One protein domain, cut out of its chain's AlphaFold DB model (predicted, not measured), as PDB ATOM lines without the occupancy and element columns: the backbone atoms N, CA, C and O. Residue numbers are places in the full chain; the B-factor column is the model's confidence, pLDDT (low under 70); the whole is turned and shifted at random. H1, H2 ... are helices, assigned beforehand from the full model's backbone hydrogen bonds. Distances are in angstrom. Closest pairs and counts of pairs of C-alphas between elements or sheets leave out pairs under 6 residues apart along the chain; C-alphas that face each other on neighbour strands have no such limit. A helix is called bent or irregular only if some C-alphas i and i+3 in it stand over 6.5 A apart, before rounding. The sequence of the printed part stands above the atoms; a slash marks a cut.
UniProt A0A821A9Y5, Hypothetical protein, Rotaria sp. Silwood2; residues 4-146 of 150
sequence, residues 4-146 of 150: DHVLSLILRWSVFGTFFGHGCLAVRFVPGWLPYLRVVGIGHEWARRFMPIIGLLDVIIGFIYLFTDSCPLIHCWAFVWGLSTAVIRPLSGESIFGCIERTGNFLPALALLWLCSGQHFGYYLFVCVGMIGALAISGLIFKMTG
ATOM      1  N   ASP A   4      32.262  -6.498 -19.398       88.81
ATOM      2  CA  ASP A   4      31.162  -6.955 -20.258       88.81
ATOM      3  C   ASP A   4      31.663  -7.675 -21.511       88.81
ATOM      4  O   ASP A   4      31.097  -8.680 -21.938       88.81
ATOM      5  N   HIS A   5      32.770  -7.200 -22.084       90.50
ATOM      6  CA  HIS A   5      33.365  -7.825 -23.256       90.50
ATOM      7  C   HIS A   5      33.994  -9.186 -22.919       90.50
ATOM      8  O   HIS A   5      33.838 -10.147 -23.672       90.50
ATOM      9  N   VAL A   6      34.667  -9.293 -21.767       94.69
ATOM     10  CA  VAL A   6      35.198 -10.577 -21.278       94.69
ATOM     11  C   VAL A   6      34.058 -11.552 -20.969       94.69
ATOM     12  O   VAL A   6      34.133 -12.718 -21.355       94.69
ATOM     13  N   LEU A   7      32.983 -11.078 -20.334       95.38
ATOM     14  CA  LEU A   7      31.792 -11.878 -20.055       95.38
ATOM     15  C   LEU A   7      31.145 -12.393 -21.348       95.38
ATOM     16  O   LEU A   7      30.874 -13.589 -21.447       95.38
ATOM     17  N   SER A   8      30.960 -11.527 -22.351       95.06
ATOM     18  CA  SER A   8      30.451 -11.936 -23.665       95.06
ATOM     19  C   SER A   8      31.313 -13.049 -24.265       95.06
ATOM     20  O   SER A   8      30.792 -14.085 -24.673       95.06
ATOM     21  N   LEU A   9      32.642 -12.906 -24.239       95.94
ATOM     22  CA  LEU A   9      33.555 -13.918 -24.771       95.94
ATOM     23  C   LEU A   9      33.387 -15.281 -24.078       95.94
ATOM     24  O   LEU A   9      33.291 -16.300 -24.760       95.94
ATOM     25  N   ILE A  10      33.298 -15.306 -22.745       97.25
ATOM     26  CA  ILE A  10      33.080 -16.541 -21.970       97.25
ATOM     27  C   ILE A  10      31.752 -17.200 -22.362       97.25
ATOM     28  O   ILE A  10      31.706 -18.401 -22.638       97.25
ATOM     29  N   LEU A  11      30.673 -16.418 -22.435       97.56
ATOM     30  CA  LEU A  11      29.353 -16.928 -22.804       97.56
ATOM     31  C   LEU A  11      29.339 -17.463 -24.241       97.56
ATOM     32  O   LEU A  11      28.766 -18.522 -24.495       97.56
ATOM     33  N   ARG A  12      30.015 -16.789 -25.177       97.62
ATOM     34  CA  ARG A  12      30.129 -17.230 -26.574       97.62
ATOM     35  C   ARG A  12      30.869 -18.552 -26.693       97.62
ATOM     36  O   ARG A  12      30.413 -19.421 -27.429       97.62
ATOM     37  N   TRP A  13      31.949 -18.741 -25.935       98.00
ATOM     38  CA  TRP A  13      32.641 -20.030 -25.859       98.00
ATOM     39  C   TRP A  13      31.754 -21.132 -25.273       98.00
ATOM     40  O   TRP A  13      31.777 -22.257 -25.771       98.00
ATOM     41  N   SER A  14      30.923 -20.813 -24.277       97.88
ATOM     42  CA  SER A  14      29.944 -21.756 -23.723       97.88
ATOM     43  C   SER A  14      28.904 -22.187 -24.762       97.88
ATOM     44  O   SER A  14      28.608 -23.379 -24.891       97.88
ATOM     45  N   VAL A  15      28.361 -21.236 -25.533       98.12
ATOM     46  CA  VAL A  15      27.413 -21.543 -26.615       98.12
ATOM     47  C   VAL A  15      28.108 -22.317 -27.733       98.12
ATOM     48  O   VAL A  15      27.584 -23.346 -28.154       98.12
ATOM     49  N   PHE A  16      29.309 -21.903 -28.157       98.44
ATOM     50  CA  PHE A  16      30.114 -22.632 -29.141       98.44
ATOM     51  C   PHE A  16      30.314 -24.087 -28.723       98.44
ATOM     52  O   PHE A  16      29.969 -24.980 -29.486       98.44
ATOM     53  N   GLY A  17      30.813 -24.342 -27.509       98.19
ATOM     54  CA  GLY A  17      31.068 -25.702 -27.030       98.19
ATOM     55  C   GLY A  17      29.803 -26.561 -27.017       98.19
ATOM     56  O   GLY A  17      29.830 -27.716 -27.445       98.19
ATOM     57  N   THR A  18      28.676 -25.974 -26.608       97.56
ATOM     58  CA  THR A  18      27.372 -26.646 -26.611       97.56
ATOM     59  C   THR A  18      26.937 -27.009 -28.029       97.56
ATOM     60  O   THR A  18      26.682 -28.181 -28.307       97.56
ATOM     61  N   PHE A  19      26.870 -26.028 -28.929       98.06
ATOM     62  CA  PHE A  19      26.354 -26.193 -30.288       98.06
ATOM     63  C   PHE A  19      27.291 -27.022 -31.165       98.06
ATOM     64  O   PHE A  19      26.844 -27.942 -31.838       98.06
ATOM     65  N   PHE A  20      28.598 -26.781 -31.102       98.38
ATOM     66  CA  PHE A  20      29.583 -27.579 -31.822       98.38
ATOM     67  C   PHE A  20      29.570 -29.038 -31.350       98.38
ATOM     68  O   PHE A  20      29.484 -29.952 -32.169       98.38
ATOM     69  N   GLY A  21      29.587 -29.267 -30.032       96.75
ATOM     70  CA  GLY A  21      29.573 -30.611 -29.458       96.75
ATOM     71  C   GLY A  21      28.317 -31.399 -29.834       96.75
ATOM     72  O   GLY A  21      28.422 -32.516 -30.344       96.75
ATOM     73  N   HIS A  22      27.130 -30.813 -29.645       95.44
ATOM     74  CA  HIS A  22      25.875 -31.445 -30.060       95.44
ATOM     75  C   HIS A  22      25.832 -31.615 -31.582       95.44
ATOM     76  O   HIS A  22      25.546 -32.708 -32.064       95.44
ATOM     77  N   GLY A  23      26.221 -30.599 -32.346       97.00
ATOM     78  CA  GLY A  23      26.241 -30.652 -33.801       97.00
ATOM     79  C   GLY A  23      27.065 -31.819 -34.345       97.00
ATOM     80  O   GLY A  23      26.562 -32.622 -35.133       97.00
ATOM     81  N   CYS A  24      28.290 -32.012 -33.847       97.19
ATOM     82  CA  CYS A  24      29.133 -33.153 -34.212       97.19
ATOM     83  C   CYS A  24      28.499 -34.513 -33.866       97.19
ATOM     84  O   CYS A  24      28.640 -35.470 -34.632       97.19
ATOM     85  N   LEU A  25      27.795 -34.618 -32.733       95.50
ATOM     86  CA  LEU A  25      27.072 -35.837 -32.357       95.50
ATOM     87  C   LEU A  25      25.862 -36.085 -33.274       95.50
ATOM     88  O   LEU A  25      25.637 -37.225 -33.685       95.50
ATOM     89  N   ALA A  26      25.117 -35.045 -33.656       94.88
ATOM     90  CA  ALA A  26      23.963 -35.187 -34.545       94.88
ATOM     91  C   ALA A  26      24.365 -35.565 -35.976       94.88
ATOM     92  O   ALA A  26      23.726 -36.433 -36.574       94.88
ATOM     93  N   VAL A  27      25.453 -34.979 -36.497       96.38
ATOM     94  CA  VAL A  27      26.030 -35.328 -37.812       96.38
ATOM     95  C   VAL A  27      26.340 -36.818 -37.906       96.38
ATOM     96  O   VAL A  27      26.097 -37.441 -38.936       96.38
ATOM     97  N   ARG A  28      26.817 -37.416 -36.812       93.81
ATOM     98  CA  ARG A  28      27.135 -38.849 -36.731       93.81
ATOM     99  C   ARG A  28      25.925 -39.747 -36.472       93.81
ATOM    100  O   ARG A  28      26.108 -40.956 -36.379       93.81
ATOM    101  N   PHE A  29      24.727 -39.177 -36.343       89.00
ATOM    102  CA  PHE A  29      23.493 -39.884 -36.006       89.00
ATOM    103  C   PHE A  29      23.640 -40.779 -34.762       89.00
ATOM    104  O   PHE A  29      23.687 -42.005 -34.846       89.00
ATOM    105  N   VAL A  30      23.695 -40.172 -33.574       86.44
ATOM    106  CA  VAL A  30      23.636 -40.936 -32.317       86.44
ATOM    107  C   VAL A  30      22.201 -41.454 -32.098       86.44
ATOM    108  O   VAL A  30      21.286 -40.637 -31.959       86.44
ATOM    109  N   PRO A  31      21.966 -42.784 -32.011       85.25
ATOM    110  CA  PRO A  31      20.614 -43.354 -31.927       85.25
ATOM    111  C   PRO A  31      19.780 -42.867 -30.735       85.25
ATOM    112  O   PRO A  31      18.553 -42.879 -30.797       85.25
ATOM    113  N   GLY A  32      20.435 -42.398 -29.668       87.88
ATOM    114  CA  GLY A  32      19.779 -41.872 -28.470       87.88
ATOM    115  C   GLY A  32      18.878 -40.656 -28.708       87.88
ATOM    116  O   GLY A  32      18.103 -40.316 -27.826       87.88
ATOM    117  N   TRP A  33      18.941 -39.996 -29.871       91.31
ATOM    118  CA  TRP A  33      18.104 -38.823 -30.166       91.31
ATOM    119  C   TRP A  33      16.830 -39.168 -30.940       91.31
ATOM    120  O   TRP A  33      15.946 -38.327 -31.111       91.31
ATOM    121  N   LEU A  34      16.702 -40.416 -31.390       93.06
ATOM    122  CA  LEU A  34      15.507 -40.892 -32.073       93.06
ATOM    123  C   LEU A  34      14.229 -40.748 -31.222       93.06
ATOM    124  O   LEU A  34      13.224 -40.299 -31.778       93.06
ATOM    125  N   PRO A  35      14.216 -41.078 -29.910       94.56
ATOM    126  CA  PRO A  35      13.038 -40.859 -29.074       94.56
ATOM    127  C   PRO A  35      12.587 -39.396 -29.070       94.56
ATOM    128  O   PRO A  35      11.390 -39.134 -29.120       94.56
ATOM    129  N   TYR A  36      13.528 -38.449 -29.106       94.50
ATOM    130  CA  TYR A  36      13.227 -37.017 -29.139       94.50
ATOM    131  C   TYR A  36      12.518 -36.626 -30.439       94.50
ATOM    132  O   TYR A  36      11.483 -35.971 -30.412       94.50
ATOM    133  N   LEU A  37      13.005 -37.087 -31.591       94.62
ATOM    134  CA  LEU A  37      12.366 -36.791 -32.879       94.62
ATOM    135  C   LEU A  37      10.977 -37.435 -33.015       94.62
ATOM    136  O   LEU A  37      10.062 -36.832 -33.579       94.62
ATOM    137  N   ARG A  38      10.760 -38.604 -32.406       94.44
ATOM    138  CA  ARG A  38       9.425 -39.220 -32.344       94.44
ATOM    139  C   ARG A  38       8.424 -38.379 -31.552       94.44
ATOM    140  O   ARG A  38       7.253 -38.334 -31.929       94.44
ATOM    141  N   VAL A  39       8.862 -37.656 -30.514       94.88
ATOM    142  CA  VAL A  39       7.999 -36.724 -29.759       94.88
ATOM    143  C   VAL A  39       7.407 -35.644 -30.662       94.88
ATOM    144  O   VAL A  39       6.328 -35.153 -30.350       94.88
ATOM    145  N   VAL A  40       8.033 -35.306 -31.791       94.38
ATOM    146  CA  VAL A  40       7.513 -34.332 -32.770       94.38
ATOM    147  C   VAL A  40       6.969 -34.983 -34.048       94.38
ATOM    148  O   VAL A  40       6.745 -34.296 -35.034       94.38
ATOM    149  N   GLY A  41       6.719 -36.298 -34.042       93.88
ATOM    150  CA  GLY A  41       6.109 -37.007 -35.175       93.88
ATOM    151  C   GLY A  41       7.074 -37.381 -36.304       93.88
ATOM    152  O   GLY A  41       6.627 -37.663 -37.413       93.88
ATOM    153  N   ILE A  42       8.386 -37.384 -36.039       95.19
ATOM    154  CA  ILE A  42       9.413 -37.787 -37.007       95.19
ATOM    155  C   ILE A  42       9.838 -39.236 -36.721       95.19
ATOM    156  O   ILE A  42      10.368 -39.559 -35.655       95.19
ATOM    157  N   GLY A  43       9.591 -40.107 -37.696       94.31
ATOM    158  CA  GLY A  43       9.920 -41.528 -37.708       94.31
ATOM    159  C   GLY A  43      11.401 -41.805 -37.964       94.31
ATOM    160  O   GLY A  43      12.223 -40.901 -38.110       94.31
ATOM    161  N   HIS A  44      11.774 -43.085 -37.963       93.44
ATOM    162  CA  HIS A  44      13.182 -43.490 -37.983       93.44
ATOM    163  C   HIS A  44      13.867 -43.188 -39.320       93.44
ATOM    164  O   HIS A  44      15.043 -42.810 -39.346       93.44
ATOM    165  N   GLU A  45      13.163 -43.368 -40.440       92.94
ATOM    166  CA  GLU A  45      13.729 -43.092 -41.759       92.94
ATOM    167  C   GLU A  45      14.053 -41.604 -41.904       92.94
ATOM    168  O   GLU A  45      15.176 -41.243 -42.269       92.94
ATOM    169  N   TRP A  46      13.101 -40.746 -41.542       95.25
ATOM    170  CA  TRP A  46      13.272 -39.298 -41.606       95.25
ATOM    171  C   TRP A  46      14.241 -38.764 -40.559       95.25
ATOM    172  O   TRP A  46      15.043 -37.888 -40.879       95.25
ATOM    173  N   ALA A  47      14.261 -39.333 -39.353       94.12
ATOM    174  CA  ALA A  47      15.232 -38.967 -38.328       94.12
ATOM    175  C   ALA A  47      16.675 -39.143 -38.823       94.12
ATOM    176  O   ALA A  47      17.495 -38.252 -38.622       94.12
ATOM    177  N   ARG A  48      16.981 -40.235 -39.541       93.56
ATOM    178  CA  ARG A  48      18.312 -40.454 -40.141       93.56
ATOM    179  C   ARG A  48      18.702 -39.399 -41.173       93.56
ATOM    180  O   ARG A  48      19.890 -39.158 -41.357       93.56
ATOM    181  N   ARG A  49      17.728 -38.776 -41.842       94.12
ATOM    182  CA  ARG A  49      17.965 -37.714 -42.834       94.12
ATOM    183  C   ARG A  49      18.066 -36.335 -42.192       94.12
ATOM    184  O   ARG A  49      18.937 -35.558 -42.566       94.12
ATOM    185  N   PHE A  50      17.202 -36.030 -41.224       94.50
ATOM    186  CA  PHE A  50      17.163 -34.713 -40.587       94.50
ATOM    187  C   PHE A  50      18.264 -34.509 -39.554       94.50
ATOM    188  O   PHE A  50      18.788 -33.406 -39.455       94.50
ATOM    189  N   MET A  51      18.658 -35.549 -38.819       95.31
ATOM    190  CA  MET A  51      19.681 -35.438 -37.777       95.31
ATOM    191  C   MET A  51      21.009 -34.862 -38.280       95.31
ATOM    192  O   MET A  51      21.494 -33.919 -37.655       95.31
ATOM    193  N   PRO A  52      21.580 -35.321 -39.414       95.88
ATOM    194  CA  PRO A  52      22.802 -34.710 -39.917       95.88
ATOM    195  C   PRO A  52      22.638 -33.254 -40.345       95.88
ATOM    196  O   PRO A  52      23.561 -32.464 -40.172       95.88
ATOM    197  N   ILE A  53      21.462 -32.884 -40.859       97.00
ATOM    198  CA  ILE A  53      21.153 -31.504 -41.256       97.00
ATOM    199  C   ILE A  53      21.068 -30.613 -40.014       97.00
ATOM    200  O   ILE A  53      21.715 -29.573 -39.969       97.00
ATOM    201  N   ILE A  54      20.333 -31.050 -38.988       96.31
ATOM    202  CA  ILE A  54      20.256 -30.376 -37.686       96.31
ATOM    203  C   ILE A  54      21.661 -30.212 -37.098       96.31
ATOM    204  O   ILE A  54      22.033 -29.122 -36.681       96.31
ATOM    205  N   GLY A  55      22.473 -31.270 -37.138       97.31
ATOM    206  CA  GLY A  55      23.836 -31.227 -36.624       97.31
ATOM    207  C   GLY A  55      24.736 -30.249 -37.362       97.31
ATOM    208  O   GLY A  55      25.505 -29.527 -36.734       97.31
ATOM    209  N   LEU A  56      24.630 -30.195 -38.689       98.12
ATOM    210  CA  LEU A  56      25.373 -29.231 -39.492       98.12
ATOM    211  C   LEU A  56      24.962 -27.792 -39.154       98.12
ATOM    212  O   LEU A  56      25.830 -26.932 -39.018       98.12
ATOM    213  N   LEU A  57      23.661 -27.537 -38.976       97.56
ATOM    214  CA  LEU A  57      23.162 -26.232 -38.538       97.56
ATOM    215  C   LEU A  57      23.710 -25.862 -37.155       97.56
ATOM    216  O   LEU A  57      24.175 -24.740 -36.978       97.56
ATOM    217  N   ASP A  58      23.734 -26.802 -36.209       97.88
ATOM    218  CA  ASP A  58      24.297 -26.568 -34.878       97.88
ATOM    219  C   ASP A  58      25.796 -26.235 -34.948       97.88
ATOM    220  O   ASP A  58      26.241 -25.276 -34.320       97.88
ATOM    221  N   VAL A  59      26.576 -26.942 -35.774       98.31
ATOM    222  CA  VAL A  59      27.996 -26.616 -36.003       98.31
ATOM    223  C   VAL A  59      28.153 -25.200 -36.559       98.31
ATOM    224  O   VAL A  59      28.978 -24.437 -36.051       98.31
ATOM    225  N   ILE A  60      27.358 -24.825 -37.566       97.50
ATOM    226  CA  ILE A  60      27.393 -23.482 -38.165       97.50
ATOM    227  C   ILE A  60      27.079 -22.419 -37.109       97.50
ATOM    228  O   ILE A  60      27.840 -21.461 -36.972       97.50
ATOM    229  N   ILE A  61      26.003 -22.598 -36.335       97.00
ATOM    230  CA  ILE A  61      25.636 -21.680 -35.250       97.00
ATOM    231  C   ILE A  61      26.776 -21.568 -34.243       97.00
ATOM    232  O   ILE A  61      27.166 -20.452 -33.910       97.00
ATOM    233  N   GLY A  62      27.368 -22.688 -33.820       97.50
ATOM    234  CA  GLY A  62      28.527 -22.686 -32.932       97.50
ATOM    235  C   GLY A  62      29.643 -21.783 -33.462       97.50
ATOM    236  O   GLY A  62      30.083 -20.873 -32.761       97.50
ATOM    237  N   PHE A  63      30.065 -21.974 -34.714       97.56
ATOM    238  CA  PHE A  63      31.112 -21.144 -35.315       97.56
ATOM    239  C   PHE A  63      30.724 -19.668 -35.427       97.56
ATOM    240  O   PHE A  63      31.574 -18.819 -35.176       97.56
ATOM    241  N   ILE A  64      29.466 -19.333 -35.736       96.62
ATOM    242  CA  ILE A  64      29.024 -17.930 -35.788       96.62
ATOM    243  C   ILE A  64      29.284 -17.226 -34.447       96.62
ATOM    244  O   ILE A  64      29.766 -16.091 -34.444       96.62
ATOM    245  N   TYR A  65      29.075 -17.907 -33.315       96.62
ATOM    246  CA  TYR A  65      29.361 -17.342 -31.991       96.62
ATOM    247  C   TYR A  65      30.847 -17.039 -31.765       96.62
ATOM    248  O   TYR A  65      31.163 -16.168 -30.960       96.62
ATOM    249  N   LEU A  66      31.782 -17.662 -32.486       95.00
ATOM    250  CA  LEU A  66      33.202 -17.292 -32.399       95.00
ATOM    251  C   LEU A  66      33.507 -15.960 -33.092       95.00
ATOM    252  O   LEU A  66      34.460 -15.284 -32.713       95.00
ATOM    253  N   PHE A  67      32.666 -15.526 -34.032       92.06
ATOM    254  CA  PHE A  67      32.915 -14.330 -34.840       92.06
ATOM    255  C   PHE A  67      32.001 -13.146 -34.505       92.06
ATOM    256  O   PHE A  67      32.430 -12.007 -34.665       92.06
ATOM    257  N   THR A  68      30.785 -13.370 -33.995       85.50
ATOM    258  CA  THR A  68      29.846 -12.283 -33.665       85.50
ATOM    259  C   THR A  68      28.974 -12.575 -32.441       85.50
ATOM    260  O   THR A  68      28.607 -13.717 -32.172       85.50
ATOM    261  N   ASP A  69      28.640 -11.516 -31.706       80.69
ATOM    262  CA  ASP A  69      27.690 -11.460 -30.582       80.69
ATOM    263  C   ASP A  69      26.699 -10.293 -30.709       80.69
ATOM    264  O   ASP A  69      25.969  -9.959 -29.781       80.69
ATOM    265  N   SER A  70      26.675  -9.643 -31.872       81.00
ATOM    266  CA  SER A  70      25.893  -8.423 -32.090       81.00
ATOM    267  C   SER A  70      24.519  -8.695 -32.709       81.00
ATOM    268  O   SER A  70      23.827  -7.757 -33.093       81.00
ATOM    269  N   CYS A  71      24.122  -9.963 -32.853       92.19
ATOM    270  CA  CYS A  71      22.867 -10.351 -33.495       92.19
ATOM    271  C   CYS A  71      21.890 -10.953 -32.472       92.19
ATOM    272  O   CYS A  71      21.905 -12.163 -32.256       92.19
ATOM    273  N   PRO A  72      20.974 -10.165 -31.880       94.81
ATOM    274  CA  PRO A  72      20.000 -10.667 -30.906       94.81
ATOM    275  C   PRO A  72      19.200 -11.885 -31.395       94.81
ATOM    276  O   PRO A  72      18.942 -12.812 -30.634       94.81
ATOM    277  N   LEU A  73      18.859 -11.940 -32.687       96.38
ATOM    278  CA  LEU A  73      18.080 -13.042 -33.257       96.38
ATOM    279  C   LEU A  73      18.809 -14.392 -33.202       96.38
ATOM    280  O   LEU A  73      18.157 -15.420 -33.018       96.38
ATOM    281  N   ILE A  74      20.145 -14.415 -33.306       96.25
ATOM    282  CA  ILE A  74      20.900 -15.671 -33.169       96.25
ATOM    283  C   ILE A  74      20.904 -16.172 -31.724       96.25
ATOM    284  O   ILE A  74      20.936 -17.380 -31.477       96.25
ATOM    285  N   HIS A  75      20.828 -15.250 -30.764       97.69
ATOM    286  CA  HIS A  75      20.689 -15.560 -29.347       97.69
ATOM    287  C   HIS A  75      19.283 -16.066 -29.028       97.69
ATOM    288  O   HIS A  75      19.161 -17.073 -28.332       97.69
ATOM    289  N   CYS A  76      18.242 -15.475 -29.627       97.88
ATOM    290  CA  CYS A  76      16.882 -16.018 -29.569       97.88
ATOM    291  C   CYS A  76      16.828 -17.450 -30.110       97.88
ATOM    292  O   CYS A  76      16.324 -18.341 -29.431       97.88
ATOM    293  N   TRP A  77      17.386 -17.688 -31.304       96.94
ATOM    294  CA  TRP A  77      17.439 -19.025 -31.897       96.94
ATOM    295  C   TRP A  77      18.152 -20.022 -30.986       96.94
ATOM    296  O   TRP A  77      17.587 -21.065 -30.665       96.94
ATOM    297  N   ALA A  78      19.364 -19.695 -30.530       97.81
ATOM    298  CA  ALA A  78      20.152 -20.609 -29.717       97.81
ATOM    299  C   ALA A  78      19.485 -20.918 -28.366       97.81
ATOM    300  O   ALA A  78      19.473 -22.072 -27.934       97.81
ATOM    301  N   PHE A  79      18.883 -19.910 -27.730       98.44
ATOM    302  CA  PHE A  79      18.115 -20.088 -26.501       98.44
ATOM    303  C   PHE A  79      16.896 -20.986 -26.731       98.44
ATOM    304  O   PHE A  79      16.728 -21.977 -26.025       98.44
ATOM    305  N   VAL A  80      16.068 -20.681 -27.734       98.38
ATOM    306  CA  VAL A  80      14.839 -21.435 -28.021       98.38
ATOM    307  C   VAL A  80      15.156 -22.872 -28.424       98.38
ATOM    308  O   VAL A  80      14.509 -23.798 -27.935       98.38
ATOM    309  N   TRP A  81      16.157 -23.082 -29.278       97.75
ATOM    310  CA  TRP A  81      16.580 -24.413 -29.711       97.75
ATOM    311  C   TRP A  81      17.155 -25.235 -28.551       97.75
ATOM    312  O   TRP A  81      16.726 -26.367 -28.312       97.75
ATOM    313  N   GLY A  82      18.062 -24.654 -27.761       97.38
ATOM    314  CA  GLY A  82      18.639 -25.313 -26.588       97.38
ATOM    315  C   GLY A  82      17.593 -25.633 -25.513       97.38
ATOM    316  O   GLY A  82      17.586 -26.732 -24.962       97.38
ATOM    317  N   LEU A  83      16.651 -24.721 -25.261       97.69
ATOM    318  CA  LEU A  83      15.531 -24.965 -24.353       97.69
ATOM    319  C   LEU A  83      14.622 -26.084 -24.875       97.69
ATOM    320  O   LEU A  83      14.271 -26.994 -24.128       97.69
ATOM    321  N   SER A  84      14.272 -26.057 -26.162       96.62
ATOM    322  CA  SER A  84      13.405 -27.071 -26.776       96.62
ATOM    323  C   SER A  84      14.032 -28.465 -26.691       96.62
ATOM    324  O   SER A  84      13.356 -29.427 -26.332       96.62
ATOM    325  N   THR A  85      15.339 -28.582 -26.941       94.56
ATOM    326  CA  THR A  85      16.076 -29.854 -26.828       94.56
ATOM    327  C   THR A  85      16.288 -30.314 -25.379       94.56
ATOM    328  O   THR A  85      16.464 -31.509 -25.134       94.56
ATOM    329  N   ALA A  86      16.237 -29.412 -24.395       96.44
ATOM    330  CA  ALA A  86      16.201 -29.781 -22.982       96.44
ATOM    331  C   ALA A  86      14.806 -30.293 -22.576       96.44
ATOM    332  O   ALA A  86      14.691 -31.362 -21.979       96.44
ATOM    333  N   VAL A  87      13.742 -29.584 -22.970       96.75
ATOM    334  CA  VAL A  87      12.342 -29.916 -22.649       96.75
ATOM    335  C   VAL A  87      11.866 -31.188 -23.355       96.75
ATOM    336  O   VAL A  87      11.041 -31.919 -22.814       96.75
ATOM    337  N   ILE A  88      12.396 -31.516 -24.535       95.75
ATOM    338  CA  ILE A  88      11.983 -32.730 -25.253       95.75
ATOM    339  C   ILE A  88      12.339 -34.025 -24.504       95.75
ATOM    340  O   ILE A  88      11.706 -35.052 -24.730       95.75
ATOM    341  N   ARG A  89      13.308 -33.979 -23.581       94.88
ATOM    342  CA  ARG A  89      13.751 -35.131 -22.782       94.88
ATOM    343  C   ARG A  89      12.663 -35.674 -21.862       94.88
ATOM    344  O   ARG A  89      12.279 -36.833 -22.053       94.88
ATOM    345  N   PRO A  90      12.091 -34.883 -20.931       96.50
ATOM    346  CA  PRO A  90      10.957 -35.352 -20.145       96.50
ATOM    347  C   PRO A  90       9.760 -35.731 -21.022       96.50
ATOM    348  O   PRO A  90       9.077 -36.706 -20.724       96.50
ATOM    349  N   LEU A  91       9.550 -35.052 -22.158       95.69
ATOM    350  CA  LEU A  91       8.496 -35.430 -23.108       95.69
ATOM    351  C   LEU A  91       8.739 -36.790 -23.786       95.69
ATOM    352  O   LEU A  91       7.782 -37.435 -24.209       95.69
ATOM    353  N   SER A  92       9.991 -37.241 -23.879       95.38
ATOM    354  CA  SER A  92      10.357 -38.584 -24.349       95.38
ATOM    355  C   SER A  92      10.399 -39.649 -23.245       95.38
ATOM    356  O   SER A  92      10.741 -40.794 -23.529       95.38
ATOM    357  N   GLY A  93      10.040 -39.295 -22.006       95.69
ATOM    358  CA  GLY A  93      10.020 -40.209 -20.859       95.69
ATOM    359  C   GLY A  93      11.291 -40.214 -20.006       95.69
ATOM    360  O   GLY A  93      11.413 -41.052 -19.115       95.69
ATOM    361  N   GLU A  94      12.235 -39.298 -20.243       95.69
ATOM    362  CA  GLU A  94      13.393 -39.120 -19.356       95.69
ATOM    363  C   GLU A  94      13.025 -38.332 -18.086       95.69
ATOM    364  O   GLU A  94      11.966 -37.717 -17.973       95.69
ATOM    365  N   SER A  95      13.928 -38.318 -17.106       96.31
ATOM    366  CA  SER A  95      13.749 -37.529 -15.885       96.31
ATOM    367  C   SER A  95      13.741 -36.022 -16.171       96.31
ATOM    368  O   SER A  95      14.565 -35.522 -16.938       96.31
ATOM    369  N   ILE A  96      12.889 -35.269 -15.464       96.19
ATOM    370  CA  ILE A  96      12.885 -33.795 -15.503       96.19
ATOM    371  C   ILE A  96      14.239 -33.198 -15.091       96.19
ATOM    372  O   ILE A  96      14.628 -32.140 -15.585       96.19
ATOM    373  N   PHE A  97      15.007 -33.906 -14.257       96.62
ATOM    374  CA  PHE A  97      16.359 -33.493 -13.888       96.62
ATOM    375  C   PHE A  97      17.309 -33.456 -15.090       96.62
ATOM    376  O   PHE A  97      18.212 -32.627 -15.100       96.62
ATOM    377  N   GLY A  98      17.061 -34.254 -16.135       93.38
ATOM    378  CA  GLY A  98      17.794 -34.158 -17.399       93.38
ATOM    379  C   GLY A  98      17.538 -32.841 -18.139       93.38
ATOM    380  O   GLY A  98      18.419 -32.348 -18.830       93.38
ATOM    381  N   CYS A  99      16.370 -32.213 -17.966       94.44
ATOM    382  CA  CYS A  99      16.123 -30.863 -18.479       94.44
ATOM    383  C   CYS A  99      16.842 -29.802 -17.628       94.44
ATOM    384  O   CYS A  99      17.426 -28.864 -18.170       94.44
ATOM    385  N   ILE A 100      16.817 -29.948 -16.299       96.38
ATOM    386  CA  ILE A 100      17.423 -28.992 -15.353       96.38
ATOM    387  C   ILE A 100      18.953 -28.981 -15.481       96.38
ATOM    388  O   ILE A 100      19.563 -27.914 -15.541       96.38
ATOM    389  N   GLU A 101      19.575 -30.155 -15.594       97.25
ATOM    390  CA  GLU A 101      21.022 -30.313 -15.804       97.25
ATOM    391  C   GLU A 101      21.500 -29.612 -17.088       97.25
ATOM    392  O   GLU A 101      22.623 -29.121 -17.150       97.25
ATOM    393  N   ARG A 102      20.621 -29.460 -18.087       96.56
ATOM    394  CA  ARG A 102      20.916 -28.818 -19.379       96.56
ATOM    395  C   ARG A 102      20.663 -27.319 -19.411       96.56
ATOM    396  O   ARG A 102      20.809 -26.712 -20.467       96.56
ATOM    397  N   THR A 103      20.332 -26.691 -18.287       96.81
ATOM    398  CA  THR A 103      20.193 -25.223 -18.202       96.81
ATOM    399  C   THR A 103      21.438 -24.487 -18.708       96.81
ATOM    400  O   THR A 103      21.317 -23.476 -19.404       96.81
ATOM    401  N   GLY A 104      22.627 -25.050 -18.474       96.38
ATOM    402  CA  GLY A 104      23.896 -24.550 -19.012       96.38
ATOM    403  C   GLY A 104      23.996 -24.547 -20.544       96.38
ATOM    404  O   GLY A 104      24.815 -23.812 -21.086       96.38
ATOM    405  N   ASN A 105      23.149 -25.292 -21.260       96.75
ATOM    406  CA  ASN A 105      23.169 -25.339 -22.724       96.75
ATOM    407  C   ASN A 105      22.504 -24.112 -23.365       96.75
ATOM    408  O   ASN A 105      22.863 -23.738 -24.478       96.75
ATOM    409  N   PHE A 106      21.512 -23.508 -22.701       97.31
ATOM    410  CA  PHE A 106      20.674 -22.463 -23.306       97.31
ATOM    411  C   PHE A 106      20.691 -21.132 -22.551       97.31
ATOM    412  O   PHE A 106      20.536 -20.083 -23.176       97.31
ATOM    413  N   LEU A 107      20.922 -21.127 -21.233       98.19
ATOM    414  CA  LEU A 107      21.015 -19.879 -20.469       98.19
ATOM    415  C   LEU A 107      22.178 -18.969 -20.897       98.19
ATOM    416  O   LEU A 107      21.977 -17.755 -20.877       98.19
ATOM    417  N   PRO A 108      23.344 -19.472 -21.355       97.94
ATOM    418  CA  PRO A 108      24.381 -18.594 -21.892       97.94
ATOM    419  C   PRO A 108      23.918 -17.776 -23.103       97.94
ATOM    420  O   PRO A 108      24.259 -16.601 -23.215       97.94
ATOM    421  N   ALA A 109      23.087 -18.358 -23.976       97.88
ATOM    422  CA  ALA A 109      22.497 -17.632 -25.099       97.88
ATOM    423  C   ALA A 109      21.492 -16.570 -24.625       97.88
ATOM    424  O   ALA A 109      21.489 -15.460 -25.147       97.88
ATOM    425  N   LEU A 110      20.690 -16.864 -23.595       97.81
ATOM    426  CA  LEU A 110      19.785 -15.877 -22.991       97.81
ATOM    427  C   LEU A 110      20.550 -14.718 -22.330       97.81
ATOM    428  O   LEU A 110      20.144 -13.562 -22.443       97.81
ATOM    429  N   ALA A 111      21.669 -15.012 -21.667       97.12
ATOM    430  CA  ALA A 111      22.539 -13.997 -21.083       97.12
ATOM    431  C   ALA A 111      23.175 -13.108 -22.164       97.12
ATOM    432  O   ALA A 111      23.191 -11.890 -22.020       97.12
ATOM    433  N   LEU A 112      23.630 -13.689 -23.280       97.06
ATOM    434  CA  LEU A 112      24.110 -12.915 -24.430       97.06
ATOM    435  C   LEU A 112      23.010 -12.046 -25.036       97.06
ATOM    436  O   LEU A 112      23.255 -10.876 -25.318       97.06
ATOM    437  N   LEU A 113      21.787 -12.576 -25.153       97.31
ATOM    438  CA  LEU A 113      20.637 -11.800 -25.605       97.31
ATOM    439  C   LEU A 113      20.409 -10.573 -24.716       97.31
ATOM    440  O   LEU A 113      20.194  -9.477 -25.228       97.31
ATOM    441  N   TRP A 114      20.468 -10.739 -23.393       95.81
ATOM    442  CA  TRP A 114      20.364  -9.632 -22.441       95.81
ATOM    443  C   TRP A 114      21.455  -8.580 -22.672       95.81
ATOM    444  O   TRP A 114      21.142  -7.401 -22.846       95.81
ATOM    445  N   LEU A 115      22.718  -9.012 -22.743       94.12
ATOM    446  CA  LEU A 115      23.867  -8.118 -22.916       94.12
ATOM    447  C   LEU A 115      23.807  -7.325 -24.230       94.12
ATOM    448  O   LEU A 115      24.135  -6.141 -24.235       94.12
ATOM    449  N   CYS A 116      23.376  -7.942 -25.334       93.94
ATOM    450  CA  CYS A 116      23.389  -7.295 -26.647       93.94
ATOM    451  C   CYS A 116      22.131  -6.459 -26.948       93.94
ATOM    452  O   CYS A 116      22.167  -5.607 -27.834       93.94
ATOM    453  N   SER A 117      20.998  -6.718 -26.281       93.38
ATOM    454  CA  SER A 117      19.710  -6.086 -26.621       93.38
ATOM    455  C   SER A 117      19.325  -4.899 -25.737       93.38
ATOM    456  O   SER A 117      18.492  -4.086 -26.154       93.38
ATOM    457  N   GLY A 118      19.920  -4.765 -24.546       90.00
ATOM    458  CA  GLY A 118      19.672  -3.647 -23.632       90.00
ATOM    459  C   GLY A 118      18.177  -3.421 -23.376       90.00
ATOM    460  O   GLY A 118      17.440  -4.341 -23.026       90.00
ATOM    461  N   GLN A 119      17.695  -2.197 -23.612       92.19
ATOM    462  CA  GLN A 119      16.280  -1.830 -23.431       92.19
ATOM    463  C   GLN A 119      15.295  -2.622 -24.314       92.19
ATOM    464  O   GLN A 119      14.106  -2.683 -24.011       92.19
ATOM    465  N   HIS A 120      15.769  -3.249 -25.397       96.00
ATOM    466  CA  HIS A 120      14.937  -4.040 -26.306       96.00
ATOM    467  C   HIS A 120      14.795  -5.508 -25.881       96.00
ATOM    468  O   HIS A 120      14.130  -6.275 -26.576       96.00
ATOM    469  N   PHE A 121      15.364  -5.919 -24.743       96.38
ATOM    470  CA  PHE A 121      15.311  -7.309 -24.279       96.38
ATOM    471  C   PHE A 121      13.887  -7.884 -24.221       96.38
ATOM    472  O   PHE A 121      13.650  -8.997 -24.686       96.38
ATOM    473  N   GLY A 122      12.913  -7.106 -23.733       96.56
ATOM    474  CA  GLY A 122      11.513  -7.540 -23.656       96.56
ATOM    475  C   GLY A 122      10.901  -7.892 -25.019       96.56
ATOM    476  O   GLY A 122      10.165  -8.872 -25.130       96.56
ATOM    477  N   TYR A 123      11.261  -7.153 -26.074       97.31
ATOM    478  CA  TYR A 123      10.839  -7.465 -27.443       97.31
ATOM    479  C   TYR A 123      11.401  -8.816 -27.899       97.31
ATOM    480  O   TYR A 123      10.670  -9.649 -28.428       97.31
ATOM    481  N   TYR A 124      12.681  -9.077 -27.644       97.94
ATOM    482  CA  TYR A 124      13.294 -10.343 -28.039       97.94
ATOM    483  C   TYR A 124      12.803 -11.536 -27.215       97.94
ATOM    484  O   TYR A 124      12.703 -12.643 -27.747       97.94
ATOM    485  N   LEU A 125      12.420 -11.329 -25.953       96.81
ATOM    486  CA  LEU A 125      11.750 -12.363 -25.167       96.81
ATOM    487  C   LEU A 125      10.385 -12.720 -25.775       96.81
ATOM    488  O   LEU A 125      10.063 -13.901 -25.902       96.81
ATOM    489  N   PHE A 126       9.617 -11.724 -26.230       96.88
ATOM    490  CA  PHE A 126       8.376 -11.958 -26.973       96.88
ATOM    491  C   PHE A 126       8.626 -12.736 -28.277       96.88
ATOM    492  O   PHE A 126       7.905 -13.690 -28.573       96.88
ATOM    493  N   VAL A 127       9.694 -12.407 -29.014       97.62
ATOM    494  CA  VAL A 127      10.127 -13.182 -30.193       97.62
ATOM    495  C   VAL A 127      10.419 -14.640 -29.819       97.62
ATOM    496  O   VAL A 127       9.934 -15.543 -30.500       97.62
ATOM    497  N   CYS A 128      11.140 -14.895 -28.722       97.50
ATOM    498  CA  CYS A 128      11.428 -16.258 -28.258       97.50
ATOM    499  C   CYS A 128      10.146 -17.058 -27.985       97.50
ATOM    500  O   CYS A 128      10.042 -18.211 -28.400       97.50
ATOM    501  N   VAL A 129       9.151 -16.446 -27.335       96.25
ATOM    502  CA  VAL A 129       7.844 -17.078 -27.087       96.25
ATOM    503  C   VAL A 129       7.153 -17.440 -28.405       96.25
ATOM    504  O   VAL A 129       6.671 -18.564 -28.555       96.25
ATOM    505  N   GLY A 130       7.159 -16.534 -29.386       96.06
ATOM    506  CA  GLY A 130       6.620 -16.805 -30.721       96.06
ATOM    507  C   GLY A 130       7.319 -17.976 -31.421       96.06
ATOM    508  O   GLY A 130       6.655 -18.840 -31.991       96.06
ATOM    509  N   MET A 131       8.649 -18.058 -31.326       97.44
ATOM    510  CA  MET A 131       9.437 -19.156 -31.901       97.44
ATOM    511  C   MET A 131       9.134 -20.505 -31.233       97.44
ATOM    512  O   MET A 131       8.997 -21.509 -31.930       97.44
ATOM    513  N   ILE A 132       8.978 -20.538 -29.905       95.38
ATOM    514  CA  ILE A 132       8.558 -21.745 -29.172       95.38
ATOM    515  C   ILE A 132       7.178 -22.204 -29.661       95.38
ATOM    516  O   ILE A 132       6.988 -23.385 -29.956       95.38
ATOM    517  N   GLY A 133       6.234 -21.269 -29.802       92.38
ATOM    518  CA  GLY A 133       4.906 -21.548 -30.348       92.38
ATOM    519  C   GLY A 133       4.969 -22.132 -31.761       92.38
ATOM    520  O   GLY A 133       4.329 -23.146 -32.034       92.38
ATOM    521  N   ALA A 134       5.790 -21.553 -32.640       94.31
ATOM    522  CA  ALA A 134       5.982 -22.050 -34.000       94.31
ATOM    523  C   ALA A 134       6.527 -23.488 -34.023       94.31
ATOM    524  O   ALA A 134       5.968 -24.335 -34.717       94.31
ATOM    525  N   LEU A 135       7.553 -23.793 -33.217       92.44
ATOM    526  CA  LEU A 135       8.110 -25.148 -33.108       92.44
ATOM    527  C   LEU A 135       7.074 -26.161 -32.603       92.44
ATOM    528  O   LEU A 135       6.960 -27.260 -33.155       92.44
ATOM    529  N   ALA A 136       6.288 -25.791 -31.589       91.31
ATOM    530  CA  ALA A 136       5.230 -26.642 -31.053       91.31
ATOM    531  C   ALA A 136       4.140 -26.931 -32.100       91.31
ATOM    532  O   ALA A 136       3.733 -28.083 -32.271       91.31
ATOM    533  N   ILE A 137       3.709 -25.907 -32.845       93.25
ATOM    534  CA  ILE A 137       2.723 -26.040 -33.925       93.25
ATOM    535  C   ILE A 137       3.265 -26.933 -35.046       93.25
ATOM    536  O   ILE A 137       2.557 -27.833 -35.496       93.25
ATOM    537  N   SER A 138       4.521 -26.752 -35.470       92.19
ATOM    538  CA  SER A 138       5.141 -27.615 -36.485       92.19
ATOM    539  C   SER A 138       5.152 -29.085 -36.059       92.19
ATOM    540  O   SER A 138       4.740 -29.945 -36.835       92.19
ATOM    541  N   GLY A 139       5.537 -29.381 -34.812       89.81
ATOM    542  CA  GLY A 139       5.508 -30.749 -34.283       89.81
ATOM    543  C   GLY A 139       4.100 -31.355 -34.238       89.81
ATOM    544  O   GLY A 139       3.923 -32.540 -34.524       89.81
ATOM    545  N   LEU A 140       3.076 -30.551 -33.930       91.38
ATOM    546  CA  LEU A 140       1.679 -30.992 -33.980       91.38
ATOM    547  C   LEU A 140       1.239 -31.310 -35.417       91.38
ATOM    548  O   LEU A 140       0.642 -32.359 -35.653       91.38
ATOM    549  N   ILE A 141       1.582 -30.453 -36.383       93.25
ATOM    550  CA  ILE A 141       1.278 -30.669 -37.805       93.25
ATOM    551  C   ILE A 141       1.932 -31.960 -38.304       93.25
ATOM    552  O   ILE A 141       1.273 -32.763 -38.968       93.25
ATOM    553  N   PHE A 142       3.201 -32.206 -37.967       94.19
ATOM    554  CA  PHE A 142       3.901 -33.433 -38.364       94.19
ATOM    555  C   PHE A 142       3.203 -34.687 -37.831       94.19
ATOM    556  O   PHE A 142       3.010 -35.644 -38.582       94.19
ATOM    557  N   LYS A 143       2.740 -34.659 -36.575       91.50
ATOM    558  CA  LYS A 143       1.944 -35.746 -35.988       91.50
ATOM    559  C   LYS A 143       0.594 -35.937 -36.671       91.50
ATOM    560  O   LYS A 143       0.241 -37.067 -36.986       91.50
ATOM    561  N   MET A 144      -0.159 -34.858 -36.884       93.12
ATOM    562  CA  MET A 144      -1.509 -34.923 -37.455       93.12
ATOM    563  C   MET A 144      -1.503 -35.388 -38.912       93.12
ATOM    564  O   MET A 144      -2.378 -36.142 -39.324       93.12
ATOM    565  N   THR A 145      -0.522 -34.937 -39.694       93.62
ATOM    566  CA  THR A 145      -0.408 -35.281 -41.119       93.62
ATOM    567  C   THR A 145       0.264 -36.631 -41.351       93.62
ATOM    568  O   THR A 145       0.093 -37.222 -42.414       93.62
ATOM    569  N   GLY A 146       1.066 -37.112 -40.396       91.06
ATOM    570  CA  GLY A 146       1.842 -38.341 -40.540       91.06
ATOM    571  C   GLY A 146       2.894 -38.283 -41.655       91.06
ATOM    572  O   GLY A 146       3.452 -39.321 -42.013       91.06
TER     573      GLY A 146
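What this domain is: This is residues 4 to 146 of the 150 residues of the protein "Hypothetical protein" of Rotaria sp. Silwood2 (UniProt A0A821A9Y5). H1, H3, H4 and H6a form an up-and-down bundle; beyond a bend, long arm H6b folds back over H4. The printed part has 143 residues with six named helices. It is all helix and compact, radius of gyration of the C-alphas 15.3 A, spanning 45 by 30 by 27 A.

How they stand to each other: Look at H6, residues 103 to 145: one helix by hydrogen bonds, but bent, C-alphas 116 and 119 being 9.5 A apart between arms H6a and H6b. H6a touches H4, residues 72 to 91; the closest C-alphas, of Phe 106 and Phe 79, are 4.7 A apart. H1, residues 4 to 27, touches H3, residues 44 to 67, closest at C-alphas 23 and 55, 3.8 A. H1 has every O i to N i+4 pair within hydrogen-bond range.

Where its parts are: Find C-alpha 4, beginning H1, at (31.162, -6.955, -20.258). H2 and H5 are residues 31 to 39 and 96 to 101. H6b runs 41.4 A to C-alpha 145 at (-0.408, -35.281, -41.119).

The domain as a whole: The printed part has no cut; no printed residue is under 70 in pLDDT.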